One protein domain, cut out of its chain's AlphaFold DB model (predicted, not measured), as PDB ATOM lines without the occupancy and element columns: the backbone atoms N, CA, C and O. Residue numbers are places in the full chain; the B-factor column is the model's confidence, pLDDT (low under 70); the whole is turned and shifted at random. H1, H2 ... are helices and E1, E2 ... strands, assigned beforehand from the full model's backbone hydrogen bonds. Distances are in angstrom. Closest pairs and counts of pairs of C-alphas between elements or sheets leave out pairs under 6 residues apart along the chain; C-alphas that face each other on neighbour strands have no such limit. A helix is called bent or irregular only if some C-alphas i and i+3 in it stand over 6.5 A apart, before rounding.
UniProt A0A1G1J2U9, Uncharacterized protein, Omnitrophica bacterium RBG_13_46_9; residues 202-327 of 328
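AT A GLANCE: This is residues 202 to 327 of the 328 residues of an uncharacterized protein of Omnitrophica bacterium RBG_13_46_9 (UniProt A0A1G1J2U9). A twisted sheet of four strands has its helices over one face, with no named helix covering the other: H1 runs along the long hairpin E1 and E2, and the longest helix, H3, packs beside H1 at a steep angle. The short helices H4 and H5 touch H3 and are apart from H1, while H2 makes a corner between H1 and E1. The 126 printed residues hold five named helices and four named strands, in the order H1 H2 E1 E2 H3 E3 E4 H4 H5; the class is mixed, helices and strands. The mixed sheet runs E1, E2, E3, E4, with E2 and E3 parallel and the other neighbours antiparallel. The whole is compact, with a radius of gyration of the C-alphas of 14.1 A, yet elongated in outline, spanning 43 by 27 by 26 A.

HOW THE PARTS SIT: E1, residues 226 to 238, and E2, residues 241 to 252, form an antiparallel hairpin, with N 234 and O 245 2.8 A apart, within hydrogen-bond range. E1 bends by 61 degrees at residue 229. E3, residues 291 to 296, is parallel to E2, with N 246 and O 293 at 2.8 A. E4, residues 302 to 306, forms an antiparallel hairpin with E3, with N 294 and O 303 at 2.8 A. H1, residues 202 to 219, is on the sheet over E1 and E2, at a height over the sheet of 8.4 A, and runs along the strands, at 11 degrees to E1 on the local plane. H3, residues 259 to 284, is on the same face as H1. E2, H3 and E3 form a strand-helix-strand unit, two parallel neighbour strands with a helix between, whose crossover is right-handed. H3 is the hub, touching three helices. With residues 272 to 281 it touches H1 at a steep tilt of 47 degrees, opposite ways; the closest C-alphas, of Met 209 and Ile 277, are 5.6 A apart. H4, residues 307 to 314, touches H3 and is about perpendicular to it at 77 degrees, with the C-alphas of Ser 278 and Leu 310 closest at 5.6 A. H5, residues 320 to 325, touches H3 at a steep tilt of 55 degrees, with the C-alphas of Glu 271 and Ile 320 closest at 6.1 A, and only grazes the sheet with residues 323 to 324. H2, residues 221 to 225, touches H1 only at the corner, Phe 217 to Met 223, whose C-alphas are 5.0 A apart. In H1, H3, H4 and H5 every O i to N i+4 pair is within hydrogen-bond range; in H2 it is 0 of 1, with 1 of 2 O i to N i+3 pairs.

IN THESE COORDINATES: H1 begins at C-alpha 202 (152.035, 337.686, 285.836) and is 25.5 A long. E1 measures 33.1 A, E2 33.7 A, E3 16.7 A and E4 13.1 A. H3 is 38.2 A long, from C-alpha 259 (165.367, 316.903, 314.210) to C-alpha 284. H4 is 11.2 A long, and H5 ends at C-alpha 325 (153.512, 315.276, 303.578). H2 is only just irregular, with C-alphas 222 and 225 6.7 A apart.

THE WHOLE: The two C-alphas farthest apart, of Asn 240 and Asn 257, are 43.7 A apart. The printed part has no cut, and no link between elements is long. The mean pLDDT of the printed part is 90.5; residues 325 to 327 are under 70.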
ATOM      1  N   GLU A 202     151.336 338.878 285.380       97.81
ATOM      2  CA  GLU A 202     152.035 337.686 285.836       97.81
ATOM      3  C   GLU A 202     153.384 337.994 286.496       97.81
ATOM      4  O   GLU A 202     153.647 337.562 287.620       97.81
ATOM      5  N   GLU A 203     154.230 338.781 285.826       97.44
ATOM      6  CA  GLU A 203     155.526 339.201 286.372       97.44
ATOM      7  C   GLU A 203     155.360 340.086 287.605       97.44
ATOM      8  O   GLU A 203     156.088 339.928 288.588       97.44
ATOM      9  N   PHE A 204     154.386 340.997 287.573       98.31
ATOM     10  CA  PHE A 204     154.073 341.861 288.702       98.31
ATOM     11  C   PHE A 204     153.632 341.059 289.933       98.31
ATOM     12  O   PHE A 204     154.136 341.299 291.030       98.31
ATOM     13  N   LEU A 205     152.743 340.074 289.766       98.56
ATOM     14  CA  LEU A 205     152.285 339.217 290.861       98.56
ATOM     15  C   LEU A 205     153.423 338.368 291.425       98.56
ATOM     16  O   LEU A 205     153.557 338.280 292.642       98.56
ATOM     17  N   ALA A 206     154.277 337.802 290.568       98.25
ATOM     18  CA  ALA A 206     155.431 337.029 291.016       98.25
ATOM     19  C   ALA A 206     156.377 337.879 291.884       98.25
ATOM     20  O   ALA A 206     156.774 337.467 292.977       98.25
ATOM     21  N   GLN A 207     156.681 339.103 291.443       97.69
ATOM     22  CA  GLN A 207     157.517 340.022 292.213       97.69
ATOM     23  C   GLN A 207     156.825 340.491 293.499       97.69
ATOM     24  O   GLN A 207     157.469 340.618 294.539       97.69
ATOM     25  N   GLN A 208     155.508 340.707 293.462       97.50
ATOM     26  CA  GLN A 208     154.736 341.066 294.646       97.50
ATOM     27  C   GLN A 208     154.760 339.958 295.703       97.50
ATOM     28  O   GLN A 208     154.941 340.272 296.878       97.50
ATOM     29  N   MET A 209     154.629 338.685 295.313       98.00
ATOM     30  CA  MET A 209     154.768 337.551 296.234       98.00
ATOM     31  C   MET A 209     156.128 337.596 296.932       98.00
ATOM     32  O   MET A 209     156.190 337.596 298.159       98.00
ATOM     33  N   ALA A 210     157.215 337.735 296.167       97.38
ATOM     34  CA  ALA A 210     158.564 337.809 296.725       97.38
ATOM     35  C   ALA A 210     158.742 338.996 297.688       97.38
ATOM     36  O   ALA A 210     159.293 338.836 298.780       97.38
ATOM     37  N   SER A 211     158.246 340.181 297.321       95.81
ATOM     38  CA  SER A 211     158.295 341.373 298.175       95.81
ATOM     39  C   SER A 211     157.487 341.198 299.460       95.81
ATOM     40  O   SER A 211     157.962 341.559 300.536       95.81
ATOM     41  N   ARG A 212     156.288 340.613 299.378       96.25
ATOM     42  CA  ARG A 212     155.432 340.355 300.542       96.25
ATOM     43  C   ARG A 212     156.032 339.344 301.496       96.25
ATOM     44  O   ARG A 212     156.059 339.620 302.689       96.25
ATOM     45  N   ILE A 213     156.604 338.261 300.979       96.38
ATOM     46  CA  ILE A 213     157.347 337.290 301.786       96.38
ATOM     47  C   ILE A 213     158.484 338.001 302.535       96.38
ATOM     48  O   ILE A 213     158.562 337.911 303.757       96.38
ATOM     49  N   LYS A 214     159.320 338.795 301.848       94.69
ATOM     50  CA  LYS A 214     160.400 339.561 302.507       94.69
ATOM     51  C   LYS A 214     159.871 340.494 303.599       94.69
ATOM     52  O   LYS A 214     160.470 340.577 304.670       94.69
ATOM     53  N   MET A 215     158.775 341.211 303.338       92.62
ATOM     54  CA  MET A 215     158.149 342.090 304.332       92.62
ATOM     55  C   MET A 215     157.613 341.300 305.526       92.62
ATOM     56  O   MET A 215     157.796 341.733 306.662       92.62
ATOM     57  N   ASN A 216     156.997 340.141 305.282       93.94
ATOM     58  CA  ASN A 216     156.394 339.327 306.325       93.94
ATOM     59  C   ASN A 216     157.429 338.857 307.351       93.94
ATOM     60  O   ASN A 216     157.256 339.071 308.549       93.94
ATOM     61  N   PHE A 217     158.556 338.335 306.864       93.75
ATOM     62  CA  PHE A 217     159.664 337.867 307.698       93.75
ATOM     63  C   PHE A 217     160.347 338.984 308.499       93.75
ATOM     64  O   PHE A 217     160.937 338.728 309.544       93.75
ATOM     65  N   ARG A 218     160.264 340.238 308.039       90.19
ATOM     66  CA  ARG A 218     160.811 341.397 308.764       90.19
ATOM     67  C   ARG A 218     159.835 341.969 309.792       90.19
ATOM     68  O   ARG A 218     160.268 342.514 310.806       90.19
ATOM     69  N   ALA A 219     158.535 341.904 309.506       89.00
ATOM     70  CA  ALA A 219     157.512 342.617 310.264       89.00
ATOM     71  C   ALA A 219     156.823 341.761 311.337       89.00
ATOM     72  O   ALA A 219     156.530 342.288 312.408       89.00
ATOM     73  N   GLN A 220     156.550 340.479 311.073       89.44
ATOM     74  CA  GLN A 220     155.821 339.620 312.012       89.44
ATOM     75  C   GLN A 220     156.738 339.093 313.114       89.44
ATOM     76  O   GLN A 220     157.770 338.498 312.823       89.44
ATOM     77  N   ASP A 221     156.339 339.278 314.375       87.50
ATOM     78  CA  ASP A 221     157.144 338.889 315.540       87.50
ATOM     79  C   ASP A 221     157.505 337.399 315.542       87.50
ATOM     80  O   ASP A 221     158.655 337.051 315.799       87.50
ATOM     81  N   GLU A 222     156.560 336.536 315.165       88.75
ATOM     82  CA  GLU A 222     156.758 335.084 315.053       88.75
ATOM     83  C   GLU A 222     157.821 334.716 314.011       88.75
ATOM     84  O   GLU A 222     158.553 333.747 314.195       88.75
ATOM     85  N   MET A 223     157.971 335.524 312.958       91.38
ATOM     86  CA  MET A 223     158.913 335.269 311.868       91.38
ATOM     87  C   MET A 223     160.298 335.874 312.112       91.38
ATOM     88  O   MET A 223     161.249 335.504 311.426       91.38
ATOM     89  N   LYS A 224     160.459 336.750 313.116       90.00
ATOM     90  CA  LYS A 224     161.753 337.380 313.448       90.00
ATOM     91  C   LYS A 224     162.813 336.390 313.931       90.00
ATOM     92  O   LYS A 224     163.989 336.740 313.967       90.00
ATOM     93  N   LYS A 225     162.421 335.161 314.286       91.06
ATOM     94  CA  LYS A 225     163.342 334.049 314.583       91.06
ATOM     95  C   LYS A 225     164.019 333.475 313.329       91.06
ATOM     96  O   LYS A 225     164.945 332.678 313.458       91.06
ATOM     97  N   TYR A 226     163.608 333.912 312.139       92.31
ATOM     98  CA  TYR A 226     164.174 333.519 310.856       92.31
ATOM     99  C   TYR A 226     164.851 334.691 310.158       92.31
ATOM    100  O   TYR A 226     164.342 335.810 310.126       92.31
ATOM    101  N   THR A 227     165.986 334.420 309.523       90.25
ATOM    102  CA  THR A 227     166.622 335.353 308.595       90.25
ATOM    103  C   THR A 227     166.382 334.897 307.171       90.25
ATOM    104  O   THR A 227     166.827 333.826 306.767       90.25
ATOM    105  N   ILE A 228     165.716 335.742 306.385       92.19
ATOM    106  CA  ILE A 228     165.520 335.507 304.958       92.19
ATOM    107  C   ILE A 228     166.636 336.193 304.162       92.19
ATOM    108  O   ILE A 228     166.734 337.421 304.113       92.19
ATOM    109  N   ARG A 229     167.525 335.393 303.566       92.50
ATOM    110  CA  ARG A 229     168.687 335.882 302.806       92.50
ATOM    111  C   ARG A 229     168.298 336.318 301.402       92.50
ATOM    112  O   ARG A 229     168.777 337.335 300.908       92.50
ATOM    113  N   SER A 230     167.426 335.550 300.755       93.62
ATOM    114  CA  SER A 230     166.947 335.852 299.410       93.62
ATOM    115  C   SER A 230     165.517 335.364 299.217       93.62
ATOM    116  O   SER A 230     165.111 334.373 299.816       93.62
ATOM    117  N   VAL A 231     164.761 336.089 298.392       96.38
ATOM    118  CA  VAL A 231     163.477 335.648 297.835       96.38
ATOM    119  C   VAL A 231     163.381 336.241 296.444       96.38
ATOM    120  O   VAL A 231     163.589 337.451 296.278       96.38
ATOM    121  N   THR A 232     163.060 335.411 295.467       96.44
ATOM    122  CA  THR A 232     162.786 335.825 294.095       96.44
ATOM    123  C   THR A 232     161.495 335.179 293.633       96.44
ATOM    124  O   THR A 232     161.168 334.070 294.046       96.44
ATOM    125  N   GLY A 233     160.746 335.897 292.805       97.06
ATOM    126  CA  GLY A 233     159.518 335.401 292.208       97.06
ATOM    127  C   GLY A 233     159.581 335.575 290.704       97.06
ATOM    128  O   GLY A 233     159.914 336.649 290.210       97.06
ATOM    129  N   LYS A 234     159.275 334.513 289.963       97.25
ATOM    130  CA  LYS A 234     159.212 334.531 288.500       97.25
ATOM    131  C   LYS A 234     157.933 333.870 288.032       97.25
ATOM    132  O   LYS A 234     157.467 332.914 288.642       97.25
ATOM    133  N   PHE A 235     157.406 334.343 286.916       97.44
ATOM    134  CA  PHE A 235     156.381 333.622 286.183       97.44
ATOM    135  C   PHE A 235     157.004 332.983 284.948       97.44
ATOM    136  O   PHE A 235     157.751 333.627 284.212       97.44
ATOM    137  N   MET A 236     156.728 331.701 284.744       96.12
ATOM    138  CA  MET A 236     157.340 330.891 283.700       96.12
ATOM    139  C   MET A 236     156.256 330.202 282.879       96.12
ATOM    140  O   MET A 236     155.245 329.758 283.413       96.12
ATOM    141  N   SER A 237     156.508 330.066 281.577       94.81
ATOM    142  CA  SER A 237     155.692 329.263 280.668       94.81
ATOM    143  C   SER A 237     156.603 328.290 279.923       94.81
ATOM    144  O   SER A 237     157.510 328.723 279.211       94.81
ATOM    145  N   ARG A 238     156.402 326.982 280.098       93.12
ATOM    146  CA  ARG A 238     157.156 325.917 279.412       93.12
ATOM    147  C   ARG A 238     156.208 324.802 279.010       93.12
ATOM    148  O   ARG A 238     155.459 324.340 279.851       93.12
ATOM    149  N   GLU A 239     156.261 324.361 277.752       89.31
ATOM    150  CA  GLU A 239     155.509 323.178 277.287       89.31
ATOM    151  C   GLU A 239     154.006 323.226 277.649       89.31
ATOM    152  O   GLU A 239     153.430 322.248 278.104       89.31
ATOM    153  N   ASN A 240     153.374 324.393 277.459       90.69
ATOM    154  CA  ASN A 240     151.987 324.712 277.847       90.69
ATOM    155  C   ASN A 240     151.686 324.763 279.353       90.69
ATOM    156  O   ASN A 240     150.554 325.067 279.710       90.69
ATOM    157  N   LEU A 241     152.674 324.547 280.217       94.81
ATOM    158  CA  LEU A 241     152.557 324.736 281.656       94.81
ATOM    159  C   LEU A 241     152.957 326.164 282.044       94.81
ATOM    160  O   LEU A 241     154.076 326.605 281.764       94.81
ATOM    161  N   LYS A 242     152.062 326.865 282.729       97.25
ATOM    162  CA  LYS A 242     152.248 328.196 283.304       97.25
ATOM    163  C   LYS A 242     152.364 328.089 284.814       97.25
ATOM    164  O   LYS A 242     151.477 327.558 285.474       97.25
ATOM    165  N   PHE A 243     153.433 328.619 285.388       97.38
ATOM    166  CA  PHE A 243     153.640 328.505 286.825       97.38
ATOM    167  C   PHE A 243     154.390 329.682 287.424       97.38
ATOM    168  O   PHE A 243     155.233 330.310 286.778       97.38
ATOM    169  N   PHE A 244     154.107 329.937 288.699       98.25
ATOM    170  CA  PHE A 244     154.939 330.800 289.528       98.25
ATOM    171  C   PHE A 244     156.091 329.984 290.107       98.25
ATOM    172  O   PHE A 244     155.889 328.877 290.600       98.25
ATOM    173  N   LEU A 245     157.298 330.528 290.043       97.50
ATOM    174  CA  LEU A 245     158.495 329.999 290.677       97.50
ATOM    175  C   LEU A 245     158.926 330.967 291.775       97.50
ATOM    176  O   LEU A 245     159.280 332.108 291.473       97.50
ATOM    177  N   ILE A 246     158.890 330.508 293.019       98.06
ATOM    178  CA  ILE A 246     159.342 331.244 294.194       98.06
ATOM    179  C   ILE A 246     160.590 330.549 294.735       98.06
ATOM    180  O   ILE A 246     160.494 329.483 295.334       98.06
ATOM    181  N   ASP A 247     161.754 331.154 294.522       97.06
ATOM    182  CA  ASP A 247     163.017 330.665 295.078       97.06
ATOM    183  C   ASP A 247     163.361 331.498 296.313       97.06
ATOM    184  O   ASP A 247     163.363 332.733 296.241       97.06
ATOM    185  N   PHE A 248     163.679 330.857 297.436       96.81
ATOM    186  CA  PHE A 248     164.047 331.552 298.665       96.81
ATOM    187  C   PHE A 248     165.201 330.874 299.405       96.81
ATOM    188  O   PHE A 248     165.572 329.736 299.133       96.81
ATOM    189  N   SER A 249     165.810 331.617 300.324       95.19
ATOM    190  CA  SER A 249     166.831 331.110 301.239       95.19
ATOM    191  C   SER A 249     166.531 331.635 302.627       95.19
ATOM    192  O   SER A 249     166.591 332.854 302.837       95.19
ATOM    193  N   ALA A 250     166.225 330.741 303.558       92.19
ATOM    194  CA  ALA A 250     165.933 331.094 304.940       92.19
ATOM    195  C   ALA A 250     166.835 330.319 305.903       92.19
ATOM    196  O   ALA A 250     167.259 329.200 305.626       92.19
ATOM    197  N   GLU A 251     167.150 330.938 307.035       88.19
ATOM    198  CA  GLU A 251     167.921 330.320 308.111       88.19
ATOM    199  C   GLU A 251     167.272 330.620 309.460       88.19
ATOM    200  O   GLU A 251     166.849 331.750 309.720       88.19
ATOM    201  N   SER A 252     167.220 329.615 310.333       86.31
ATOM    202  CA  SER A 252     166.851 329.808 311.737       86.31
ATOM    203  C   SER A 252     167.959 330.553 312.479       86.31
ATOM    204  O   SER A 252     169.137 330.214 312.363       86.31
ATOM    205  N   LEU A 253     167.577 331.552 313.276       85.06
ATOM    206  CA  LEU A 253     168.472 332.213 314.232       85.06
ATOM    207  C   LEU A 253     168.627 331.414 315.530       85.06
ATOM    208  O   LEU A 253     169.542 331.670 316.311       85.06
ATOM    209  N   LEU A 254     167.726 330.463 315.774       83.38
ATOM    210  CA  LEU A 254     167.779 329.571 316.920       83.38
ATOM    211  C   LEU A 254     168.602 328.336 316.559       83.38
ATOM    212  O   LEU A 254     168.420 327.744 315.492       83.38
ATOM    213  N   PHE A 255     169.499 327.940 317.463       78.50
ATOM    214  CA  PHE A 255     170.248 326.696 317.330       78.50
ATOM    215  C   PHE A 255     169.322 325.523 317.657       78.50
ATOM    216  O   PHE A 255     169.027 325.269 318.824       78.50
ATOM    217  N   ILE A 256     168.841 324.844 316.618       79.44
ATOM    218  CA  ILE A 256     167.913 323.720 316.735       79.44
ATOM    219  C   ILE A 256     168.709 322.426 316.561       79.44
ATOM    220  O   ILE A 256     169.207 322.136 315.474       79.44
ATOM    221  N   ASN A 257     168.856 321.668 317.648       78.12
ATOM    222  CA  ASN A 257     169.543 320.370 317.640       78.12
ATOM    223  C   ASN A 257     168.588 319.192 317.456       78.12
ATOM    224  O   ASN A 257     169.031 318.121 317.044       78.12
ATOM    225  N   ASP A 258     167.313 319.368 317.804       87.00
ATOM    226  CA  ASP A 258     166.305 318.324 317.675       87.00
ATOM    227  C   ASP A 258     165.805 318.256 316.219       87.00
ATOM    228  O   ASP A 258     165.290 319.252 315.699       87.00
ATOM    229  N   PRO A 259     165.931 317.100 315.539       83.81
ATOM    230  CA  PRO A 259     165.367 316.903 314.210       83.81
ATOM    231  C   PRO A 259     163.868 317.219 314.110       83.81
ATOM    232  O   PRO A 259     163.437 317.697 313.064       83.81
ATOM    233  N   GLN A 260     163.071 316.988 315.163       84.56
ATOM    234  CA  GLN A 260     161.631 317.279 315.130       84.56
ATOM    235  C   GLN A 260     161.345 318.782 315.143       84.56
ATOM    236  O   GLN A 260     160.552 319.268 314.341       84.56
ATOM    237  N   GLU A 261     162.034 319.535 316.002       84.56
ATOM    238  CA  GLU A 261     161.938 320.999 316.025       84.56
ATOM    239  C   GLU A 261     162.409 321.621 314.703       84.56
ATOM    240  O   GLU A 261     161.890 322.656 314.282       84.56
ATOM    241  N   LYS A 262     163.368 320.980 314.021       82.75
ATOM    242  CA  LYS A 262     163.838 321.430 312.710       82.75
ATOM    243  C   LYS A 262     162.750 321.296 311.641       82.75
ATOM    244  O   LYS A 262     162.519 322.259 310.917       82.75
ATOM    245  N   ILE A 263     162.059 320.156 311.595       83.00
ATOM    246  CA  ILE A 263     160.940 319.926 310.664       83.00
ATOM    247  C   ILE A 263     159.821 320.939 310.922       83.00
ATOM    248  O   ILE A 263     159.391 321.619 309.999       83.00
ATOM    249  N   LEU A 264     159.412 321.122 312.183       85.19
ATOM    250  CA  LEU A 264     158.378 322.101 312.547       85.19
ATOM    251  C   LEU A 264     158.753 323.522 312.107       85.19
ATOM    252  O   LEU A 264     157.927 324.269 311.592       85.19
ATOM    253  N   SER A 265     160.022 323.893 312.272       86.25
ATOM    254  CA  SER A 265     160.525 325.184 311.818       86.25
ATOM    255  C   SER A 265     160.467 325.345 310.294       86.25
ATOM    256  O   SER A 265     160.236 326.452 309.809       86.25
ATOM    257  N   GLU A 266     160.743 324.289 309.532       85.12
ATOM    258  CA  GLU A 266     160.637 324.302 308.070       85.12
ATOM    259  C   GLU A 266     159.166 324.421 307.645       85.12
ATOM    260  O   GLU A 266     158.838 325.265 306.806       85.12
ATOM    261  N   GLU A 267     158.263 323.677 308.289       86.75
ATOM    262  CA  GLU A 267     156.816 323.763 308.062       86.75
ATOM    263  C   GLU A 267     156.277 325.182 308.287       86.75
ATOM    264  O   GLU A 267     155.573 325.705 307.424       86.75
ATOM    265  N   GLU A 268     156.662 325.849 309.380       89.88
ATOM    266  CA  GLU A 268     156.253 327.231 309.673       89.88
ATOM    267  C   GLU A 268     156.708 328.227 308.586       89.88
ATOM    268  O   GLU A 268     155.957 329.122 308.176       89.88
ATOM    269  N   ILE A 269     157.939 328.073 308.082       91.12
ATOM    270  CA  ILE A 269     158.485 328.903 306.997       91.12
ATOM    271  C   ILE A 269     157.665 328.699 305.721       91.12
ATOM    272  O   ILE A 269     157.237 329.680 305.096       91.12
ATOM    273  N   PHE A 270     157.436 327.441 305.335       91.00
ATOM    274  CA  PHE A 270     156.648 327.111 304.154       91.00
ATOM    275  C   PHE A 270     155.201 327.584 304.298       91.00
ATOM    276  O   PHE A 270     154.678 328.166 303.350       91.00
ATOM    277  N   GLU A 271     154.576 327.436 305.467       90.81
ATOM    278  CA  GLU A 271     153.223 327.926 305.738       90.81
ATOM    279  C   GLU A 271     153.122 329.441 305.546       90.81
ATOM    280  O   GLU A 271     152.240 329.927 304.830       90.81
ATOM    281  N   SER A 272     154.058 330.198 306.126       93.62
ATOM    282  CA  SER A 272     154.106 331.652 305.971       93.62
ATOM    283  C   SER A 272     154.240 332.051 304.499       93.62
ATOM    284  O   SER A 272     153.553 332.963 304.035       93.62
ATOM    285  N   ILE A 273     155.128 331.395 303.746       94.94
ATOM    286  CA  ILE A 273     155.331 331.676 302.317       94.94
ATOM    287  C   ILE A 273     154.072 331.334 301.516       94.94
ATOM    288  O   ILE A 273     153.604 332.136 300.703       94.94
ATOM    289  N   PHE A 274     153.499 330.162 301.772       93.75
ATOM    290  CA  PHE A 274     152.303 329.662 301.110       93.75
ATOM    291  C   PHE A 274     151.107 330.592 301.324       93.75
ATOM    292  O   PHE A 274     150.344 330.868 300.391       93.75
ATOM    293  N   LYS A 275     150.959 331.119 302.541       94.12
ATOM    294  CA  LYS A 275     149.931 332.097 302.892       94.12
ATOM    295  C   LYS A 275     150.066 333.380 302.078       94.12
ATOM    296  O   LYS A 275     149.077 333.813 301.493       94.12
ATOM    297  N   GLU A 276     151.267 333.947 301.972       96.25
ATOM    298  CA  GLU A 276     151.492 335.160 301.172       96.25
ATOM    299  C   GLU A 276     151.210 334.926 299.678       96.25
ATOM    300  O   GLU A 276     150.555 335.748 299.034       96.25
ATOM    301  N   ILE A 277     151.630 333.783 299.126       97.06
ATOM    302  CA  ILE A 277     151.333 333.399 297.735       97.06
ATOM    303  C   ILE A 277     149.821 333.285 297.516       97.06
ATOM    304  O   ILE A 277     149.281 333.870 296.572       97.06
ATOM    305  N   SER A 278     149.132 332.565 298.405       95.50
ATOM    306  CA  SER A 278     147.679 332.396 298.359       95.50
ATOM    307  C   SER A 278     146.971 333.746 298.413       95.50
ATOM    308  O   SER A 278     146.092 334.015 297.597       95.50
ATOM    309  N   ASP A 279     147.378 334.624 299.329       95.38
ATOM    310  CA  ASP A 279     146.795 335.954 299.499       95.38
ATOM    311  C   ASP A 279     146.935 336.815 298.242       95.38
ATOM    312  O   ASP A 279     145.980 337.502 297.864       95.38
ATOM    313  N   VAL A 280     148.080 336.743 297.555       97.25
ATOM    314  CA  VAL A 280     148.279 337.421 296.268       97.25
ATOM    315  C   VAL A 280     147.363 336.832 295.198       97.25
ATOM    316  O   VAL A 280     146.549 337.565 294.642       97.25
ATOM    317  N   ILE A 281     147.418 335.525 294.927       96.81
ATOM    318  CA  ILE A 281     146.598 334.899 293.869       96.81
ATOM    319  C   ILE A 281     145.110 335.225 294.050       96.81
ATOM    320  O   ILE A 281     144.440 335.706 293.129       96.81
ATOM    321  N   TYR A 282     144.608 335.055 295.270       94.81
ATOM    322  CA  TYR A 282     143.222 335.348 295.609       94.81
ATOM    323  C   TYR A 282     142.869 336.825 295.539       94.81
ATOM    324  O   TYR A 282     141.795 337.183 295.053       94.81
ATOM    325  N   GLY A 283     143.759 337.691 296.025       94.62
ATOM    326  CA  GLY A 283     143.546 339.133 296.059       94.62
ATOM    327  C   GLY A 283     143.382 339.760 294.673       94.62
ATOM    328  O   GLY A 283     142.797 340.848 294.565       94.62
ATOM    329  N   TYR A 284     143.877 339.083 293.634       96.44
ATOM    330  CA  TYR A 284     143.735 339.465 292.228       96.44
ATOM    331  C   TYR A 284     142.752 338.593 291.456       96.44
ATOM    332  O   TYR A 284     142.427 338.937 290.323       96.44
ATOM    333  N   LYS A 285     142.253 337.502 292.056       95.25
ATOM    334  CA  LYS A 285     141.451 336.483 291.361       95.25
ATOM    335  C   LYS A 285     142.170 336.016 290.090       95.25
ATOM    336  O   LYS A 285     141.582 335.964 289.011       95.25
ATOM    337  N   PHE A 286     143.478 335.802 290.204       96.50
ATOM    338  CA  PHE A 286     144.315 335.487 289.059       96.50
ATOM    339  C   PHE A 286     144.183 334.002 288.724       96.50
ATOM    340  O   PHE A 286     144.531 333.154 289.533       96.50
ATOM    341  N   GLU A 287     143.683 333.685 287.530       95.62
ATOM    342  CA  GLU A 287     143.339 332.308 287.149       95.62
ATOM    343  C   GLU A 287     144.307 331.695 286.123       95.62
ATOM    344  O   GLU A 287     144.263 330.487 285.894       95.62
ATOM    345  N   ASN A 288     145.165 332.502 285.489       96.25
ATOM    346  CA  ASN A 288     146.000 332.106 284.348       96.25
ATOM    347  C   ASN A 288     147.342 331.480 284.788       96.25
ATOM    348  O   ASN A 288     148.416 331.968 284.445       96.25
ATOM    349  N   PHE A 289     147.272 330.404 285.571       97.25
ATOM    350  CA  PHE A 289     148.408 329.574 285.979       97.25
ATOM    351  C   PHE A 289     147.926 328.160 286.318       97.25
ATOM    352  O   PHE A 289     146.753 327.971 286.631       97.25
ATOM    353  N   ASP A 290     148.838 327.195 286.290       96.06
ATOM    354  CA  ASP A 290     148.551 325.789 286.574       96.06
ATOM    355  C   ASP A 290     149.044 325.385 287.970       96.06
ATOM    356  O   ASP A 290     148.357 324.676 288.703       96.06
ATOM    357  N   LEU A 291     150.233 325.856 288.365       95.75
ATOM    358  CA  LEU A 291     150.831 325.527 289.658       95.75
ATOM    359  C   LEU A 291     151.765 326.618 290.186       95.75
ATOM    360  O   LEU A 291     152.165 327.542 289.469       95.75
ATOM    361  N   VAL A 292     152.151 326.478 291.450       96.88
ATOM    362  CA  VAL A 292     153.231 327.239 292.073       96.88
ATOM    363  C   VAL A 292     154.321 326.283 292.528       96.88
ATOM    364  O   VAL A 292     154.057 325.272 293.170       96.88
ATOM    365  N   LYS A 293     155.563 326.611 292.184       95.94
ATOM    366  CA  LYS A 293     156.760 325.904 292.617       95.94
ATOM    367  C   LYS A 293     157.518 326.775 293.605       95.94
ATOM    368  O   LYS A 293     157.933 327.874 293.252       95.94
ATOM    369  N   ILE A 294     157.717 326.269 294.811       95.88
ATOM    370  CA  ILE A 294     158.453 326.930 295.886       95.88
ATOM    371  C   ILE A 294     159.733 326.125 296.123       95.88
ATOM    372  O   ILE A 294     159.662 324.905 296.259       95.88
ATOM    373  N   ILE A 295     160.896 326.776 296.116       94.62
ATOM    374  CA  ILE A 295     162.204 326.130 296.284       94.62
ATOM    375  C   ILE A 295     162.979 326.820 297.404       94.62
ATOM    376  O   ILE A 295     163.210 328.028 297.334       94.62
ATOM    377  N   GLU A 296     163.416 326.049 298.397       93.38
ATOM    378  CA  GLU A 296     164.395 326.504 299.387       93.38
ATOM    379  C   GLU A 296     165.802 326.147 298.876       93.38
ATOM    380  O   GLU A 296     166.088 324.996 298.552       93.38
ATOM    381  N   ASN A 297     166.681 327.139 298.719       92.38
ATOM    382  CA  ASN A 297     167.964 326.955 298.026       92.38
ATOM    383  C   ASN A 297     169.078 326.324 298.880       92.38
ATOM    384  O   ASN A 297     170.037 325.794 298.319       92.38
ATOM    385  N   ASN A 298     169.001 326.419 300.203       87.38
ATOM    386  CA  ASN A 298     169.962 325.849 301.143       87.38
ATOM    387  C   ASN A 298     169.750 324.331 301.328       87.38
ATOM    388  O   ASN A 298     170.729 323.591 301.418       87.38
ATOM    389  N   THR A 299     168.500 323.859 301.357       84.19
ATOM    390  CA  THR A 299     168.115 322.442 301.492       84.19
ATOM    391  C   THR A 299     167.784 321.791 300.146       84.19
ATOM    392  O   THR A 299     167.824 320.566 300.033       84.19
ATOM    393  N   ASN A 300     167.520 322.590 299.101       84.44
ATOM    394  CA  ASN A 300     167.030 322.151 297.784       84.44
ATOM    395  C   ASN A 300     165.672 321.419 297.862       84.44
ATOM    396  O   ASN A 300     165.308 320.662 296.954       84.44
ATOM    397  N   GLU A 301     164.913 321.677 298.928       85.56
ATOM    398  CA  GLU A 301     163.533 321.234 299.083       85.56
ATOM    399  C   GLU A 301     162.614 321.964 298.113       85.56
ATOM    400  O   GLU A 301     162.818 323.132 297.763       85.56
ATOM    401  N   LYS A 302     161.606 321.240 297.625       89.06
ATOM    402  CA  LYS A 302     160.721 321.711 296.562       89.06
ATOM    403  C   LYS A 302     159.291 321.390 296.916       89.06
ATOM    404  O   LYS A 302     158.929 320.227 297.009       89.06
ATOM    405  N   LEU A 303     158.479 322.429 296.993       90.00
ATOM    406  CA  LEU A 303     157.048 322.331 297.190       90.00
ATOM    407  C   LEU A 303     156.342 322.685 295.880       90.00
ATOM    408  O   LEU A 303     156.494 323.785 295.347       90.00
ATOM    409  N   LEU A 304     155.618 321.714 295.326       91.94
ATOM    410  CA  LEU A 304     154.762 321.895 294.158       91.94
ATOM    411  C   LEU A 304     153.321 321.975 294.637       91.94
ATOM    412  O   LEU A 304     152.813 321.040 295.242       91.94
ATOM    413  N   VAL A 305     152.678 323.095 294.350       92.00
ATOM    414  CA  VAL A 305     151.328 323.385 294.814       92.00
ATOM    415  C   VAL A 305     150.437 323.561 293.604       92.00
ATOM    416  O   VAL A 305     150.700 324.430 292.766       92.00
ATOM    417  N   SER A 306     149.384 322.756 293.505       93.00
ATOM    418  CA  SER A 306     148.389 322.966 292.462       93.00
ATOM    419  C   SER A 306     147.620 324.261 292.709       93.00
ATOM    420  O   SER A 306     147.521 324.773 293.829       93.00
ATOM    421  N   LYS A 307     147.031 324.796 291.646       93.56
ATOM    422  CA  LYS A 307     146.078 325.889 291.772       93.56
ATOM    423  C   LYS A 307     144.976 325.546 292.780       93.56
ATOM    424  O   LYS A 307     144.715 326.333 293.687       93.56
ATOM    425  N   GLU A 308     144.363 324.373 292.667       91.88
ATOM    426  CA  GLU A 308     143.273 323.912 293.529       91.88
ATOM    427  C   GLU A 308     143.663 323.892 295.011       91.88
ATOM    428  O   GLU A 308     142.871 324.334 295.847       91.88
ATOM    429  N   ASP A 309     144.882 323.459 295.336       91.69
ATOM    430  CA  ASP A 309     145.378 323.396 296.715       91.69
ATOM    431  C   ASP A 309     145.513 324.784 297.338       91.69
ATOM    432  O   ASP A 309     145.048 324.999 298.461       91.69
ATOM    433  N   LEU A 310     146.046 325.765 296.594       90.81
ATOM    434  CA  LEU A 310     146.035 327.169 297.027       90.81
ATOM    435  C   LEU A 310     144.603 327.614 297.329       90.81
ATOM    436  O   LEU A 310     144.343 328.258 298.355       90.81
ATOM    437  N   TYR A 311     143.652 327.236 296.461       88.88
ATOM    438  CA  TYR A 311     142.257 327.589 296.671       88.88
ATOM    439  C   TYR A 311     141.670 326.932 297.933       88.88
ATOM    440  O   TYR A 311     140.996 327.593 298.731       88.88
ATOM    441  N   LEU A 312     141.926 325.653 298.169       90.25
ATOM    442  CA  LEU A 312     141.428 324.962 299.357       90.25
ATOM    443  C   LEU A 312     142.057 325.503 300.643       90.25
ATOM    444  O   LEU A 312     141.326 325.744 301.609       90.25
ATOM    445  N   PHE A 313     143.360 325.782 300.636       89.69
ATOM    446  CA  PHE A 313     144.077 326.344 301.779       89.69
ATOM    447  C   PHE A 313     143.484 327.679 302.224       89.69
ATOM    448  O   PHE A 313     143.094 327.838 303.378       89.69
ATOM    449  N   LYS A 314     143.290 328.627 301.297       88.38
ATOM    450  CA  LYS A 314     142.718 329.941 301.640       88.38
ATOM    451  C   LYS A 314     141.302 329.856 302.215       88.38
ATOM    452  O   LYS A 314     140.883 330.734 302.967       88.38
ATOM    453  N   ARG A 315     140.550 328.812 301.854       89.06
ATOM    454  CA  ARG A 315     139.204 328.532 302.382       89.06
ATOM    455  C   ARG A 315     139.230 327.786 303.722       89.06
ATOM    456  O   ARG A 315     138.158 327.438 304.211       89.06
ATOM    457  N   GLY A 316     140.410 327.511 304.281       87.44
ATOM    458  CA  GLY A 316     140.591 326.729 305.505       87.44
ATOM    459  C   GLY A 316     140.235 325.251 305.340       87.44
ATOM    460  O   GLY A 316     139.913 324.588 306.319       87.44
ATOM    461  N   LYS A 317     140.220 324.743 304.100       86.75
ATOM    462  CA  LYS A 317     139.845 323.357 303.772       86.75
ATOM    463  C   LYS A 317     141.042 322.425 303.595       86.75
ATOM    464  O   LYS A 317     140.840 321.231 303.408       86.75
ATOM    465  N   LEU A 318     142.255 322.967 303.621       86.06
ATOM    466  CA  LEU A 318     143.505 322.236 303.483       86.06
ATOM    467  C   LEU A 318     144.481 322.775 304.527       86.06
ATOM    468  O   LEU A 318     144.633 323.991 304.645       86.06
ATOM    469  N   ASN A 319     145.095 321.876 305.293       81.81
ATOM    470  CA  ASN A 319     146.204 322.204 306.183       81.81
ATOM    471  C   ASN A 319     147.510 322.067 305.389       81.81
ATOM    472  O   ASN A 319     147.636 321.142 304.586       81.81
ATOM    473  N   ILE A 320     148.462 322.972 305.614       76.69
ATOM    474  CA  ILE A 320     149.768 322.943 304.955       76.69
ATOM    475  C   ILE A 320     150.528 321.636 305.210       76.69
ATOM    476  O   ILE A 320     151.148 321.130 304.282       76.69
ATOM    477  N   GLY A 321     150.405 321.037 306.402       73.31
ATOM    478  CA  GLY A 321     151.047 319.759 306.726       73.31
ATOM    479  C   GLY A 321     150.648 318.652 305.748       73.31
ATOM    480  O   GLY A 321     151.504 317.945 305.238       73.31
ATOM    481  N   ALA A 322     149.374 318.601 305.344       72.12
ATOM    482  CA  ALA A 322     148.900 317.634 304.349       72.12
ATOM    483  C   ALA A 322     149.473 317.879 302.938       72.12
ATOM    484  O   ALA A 322     149.553 316.953 302.135       72.12
ATOM    485  N   VAL A 323     149.854 319.122 302.620       75.06
ATOM    486  CA  VAL A 323     150.513 319.466 301.350       75.06
ATOM    487  C   VAL A 323     151.993 319.090 301.400       75.06
ATOM    488  O   VAL A 323     152.522 318.579 300.419       75.06
ATOM    489  N   LEU A 324     152.647 319.317 302.541       70.81
ATOM    490  CA  LEU A 324     154.064 319.018 302.760       70.81
ATOM    491  C   LEU A 324     154.331 317.506 302.861       70.81
ATOM    492  O   LEU A 324     155.308 317.024 302.293       70.81
ATOM    493  N   GLU A 325     153.435 316.743 303.492       64.94
ATOM    494  CA  GLU A 325     153.512 315.276 303.578       64.94
ATOM    495  C   GLU A 325     153.413 314.587 302.209       64.94
ATOM    496  O   GLU A 325     153.967 313.510 302.023       64.94
ATOM    497  N   ALA A 326     152.752 315.202 301.222       57.69
ATOM    498  CA  ALA A 326     152.613 314.638 299.875       57.69
ATOM    499  C   ALA A 326     153.907 314.701 299.030       57.69
ATOM    500  O   ALA A 326     153.910 314.263 297.876       57.69
ATOM    501  N   ILE A 327     154.979 315.291 299.572       53.25
ATOM    502  CA  ILE A 327     156.249 315.572 298.884       53.25
ATOM    503  C   ILE A 327     157.426 314.766 299.453       53.25
ATOM    504  O   ILE A 327     158.437 314.624 298.759       53.25
TER     505      ILE A 327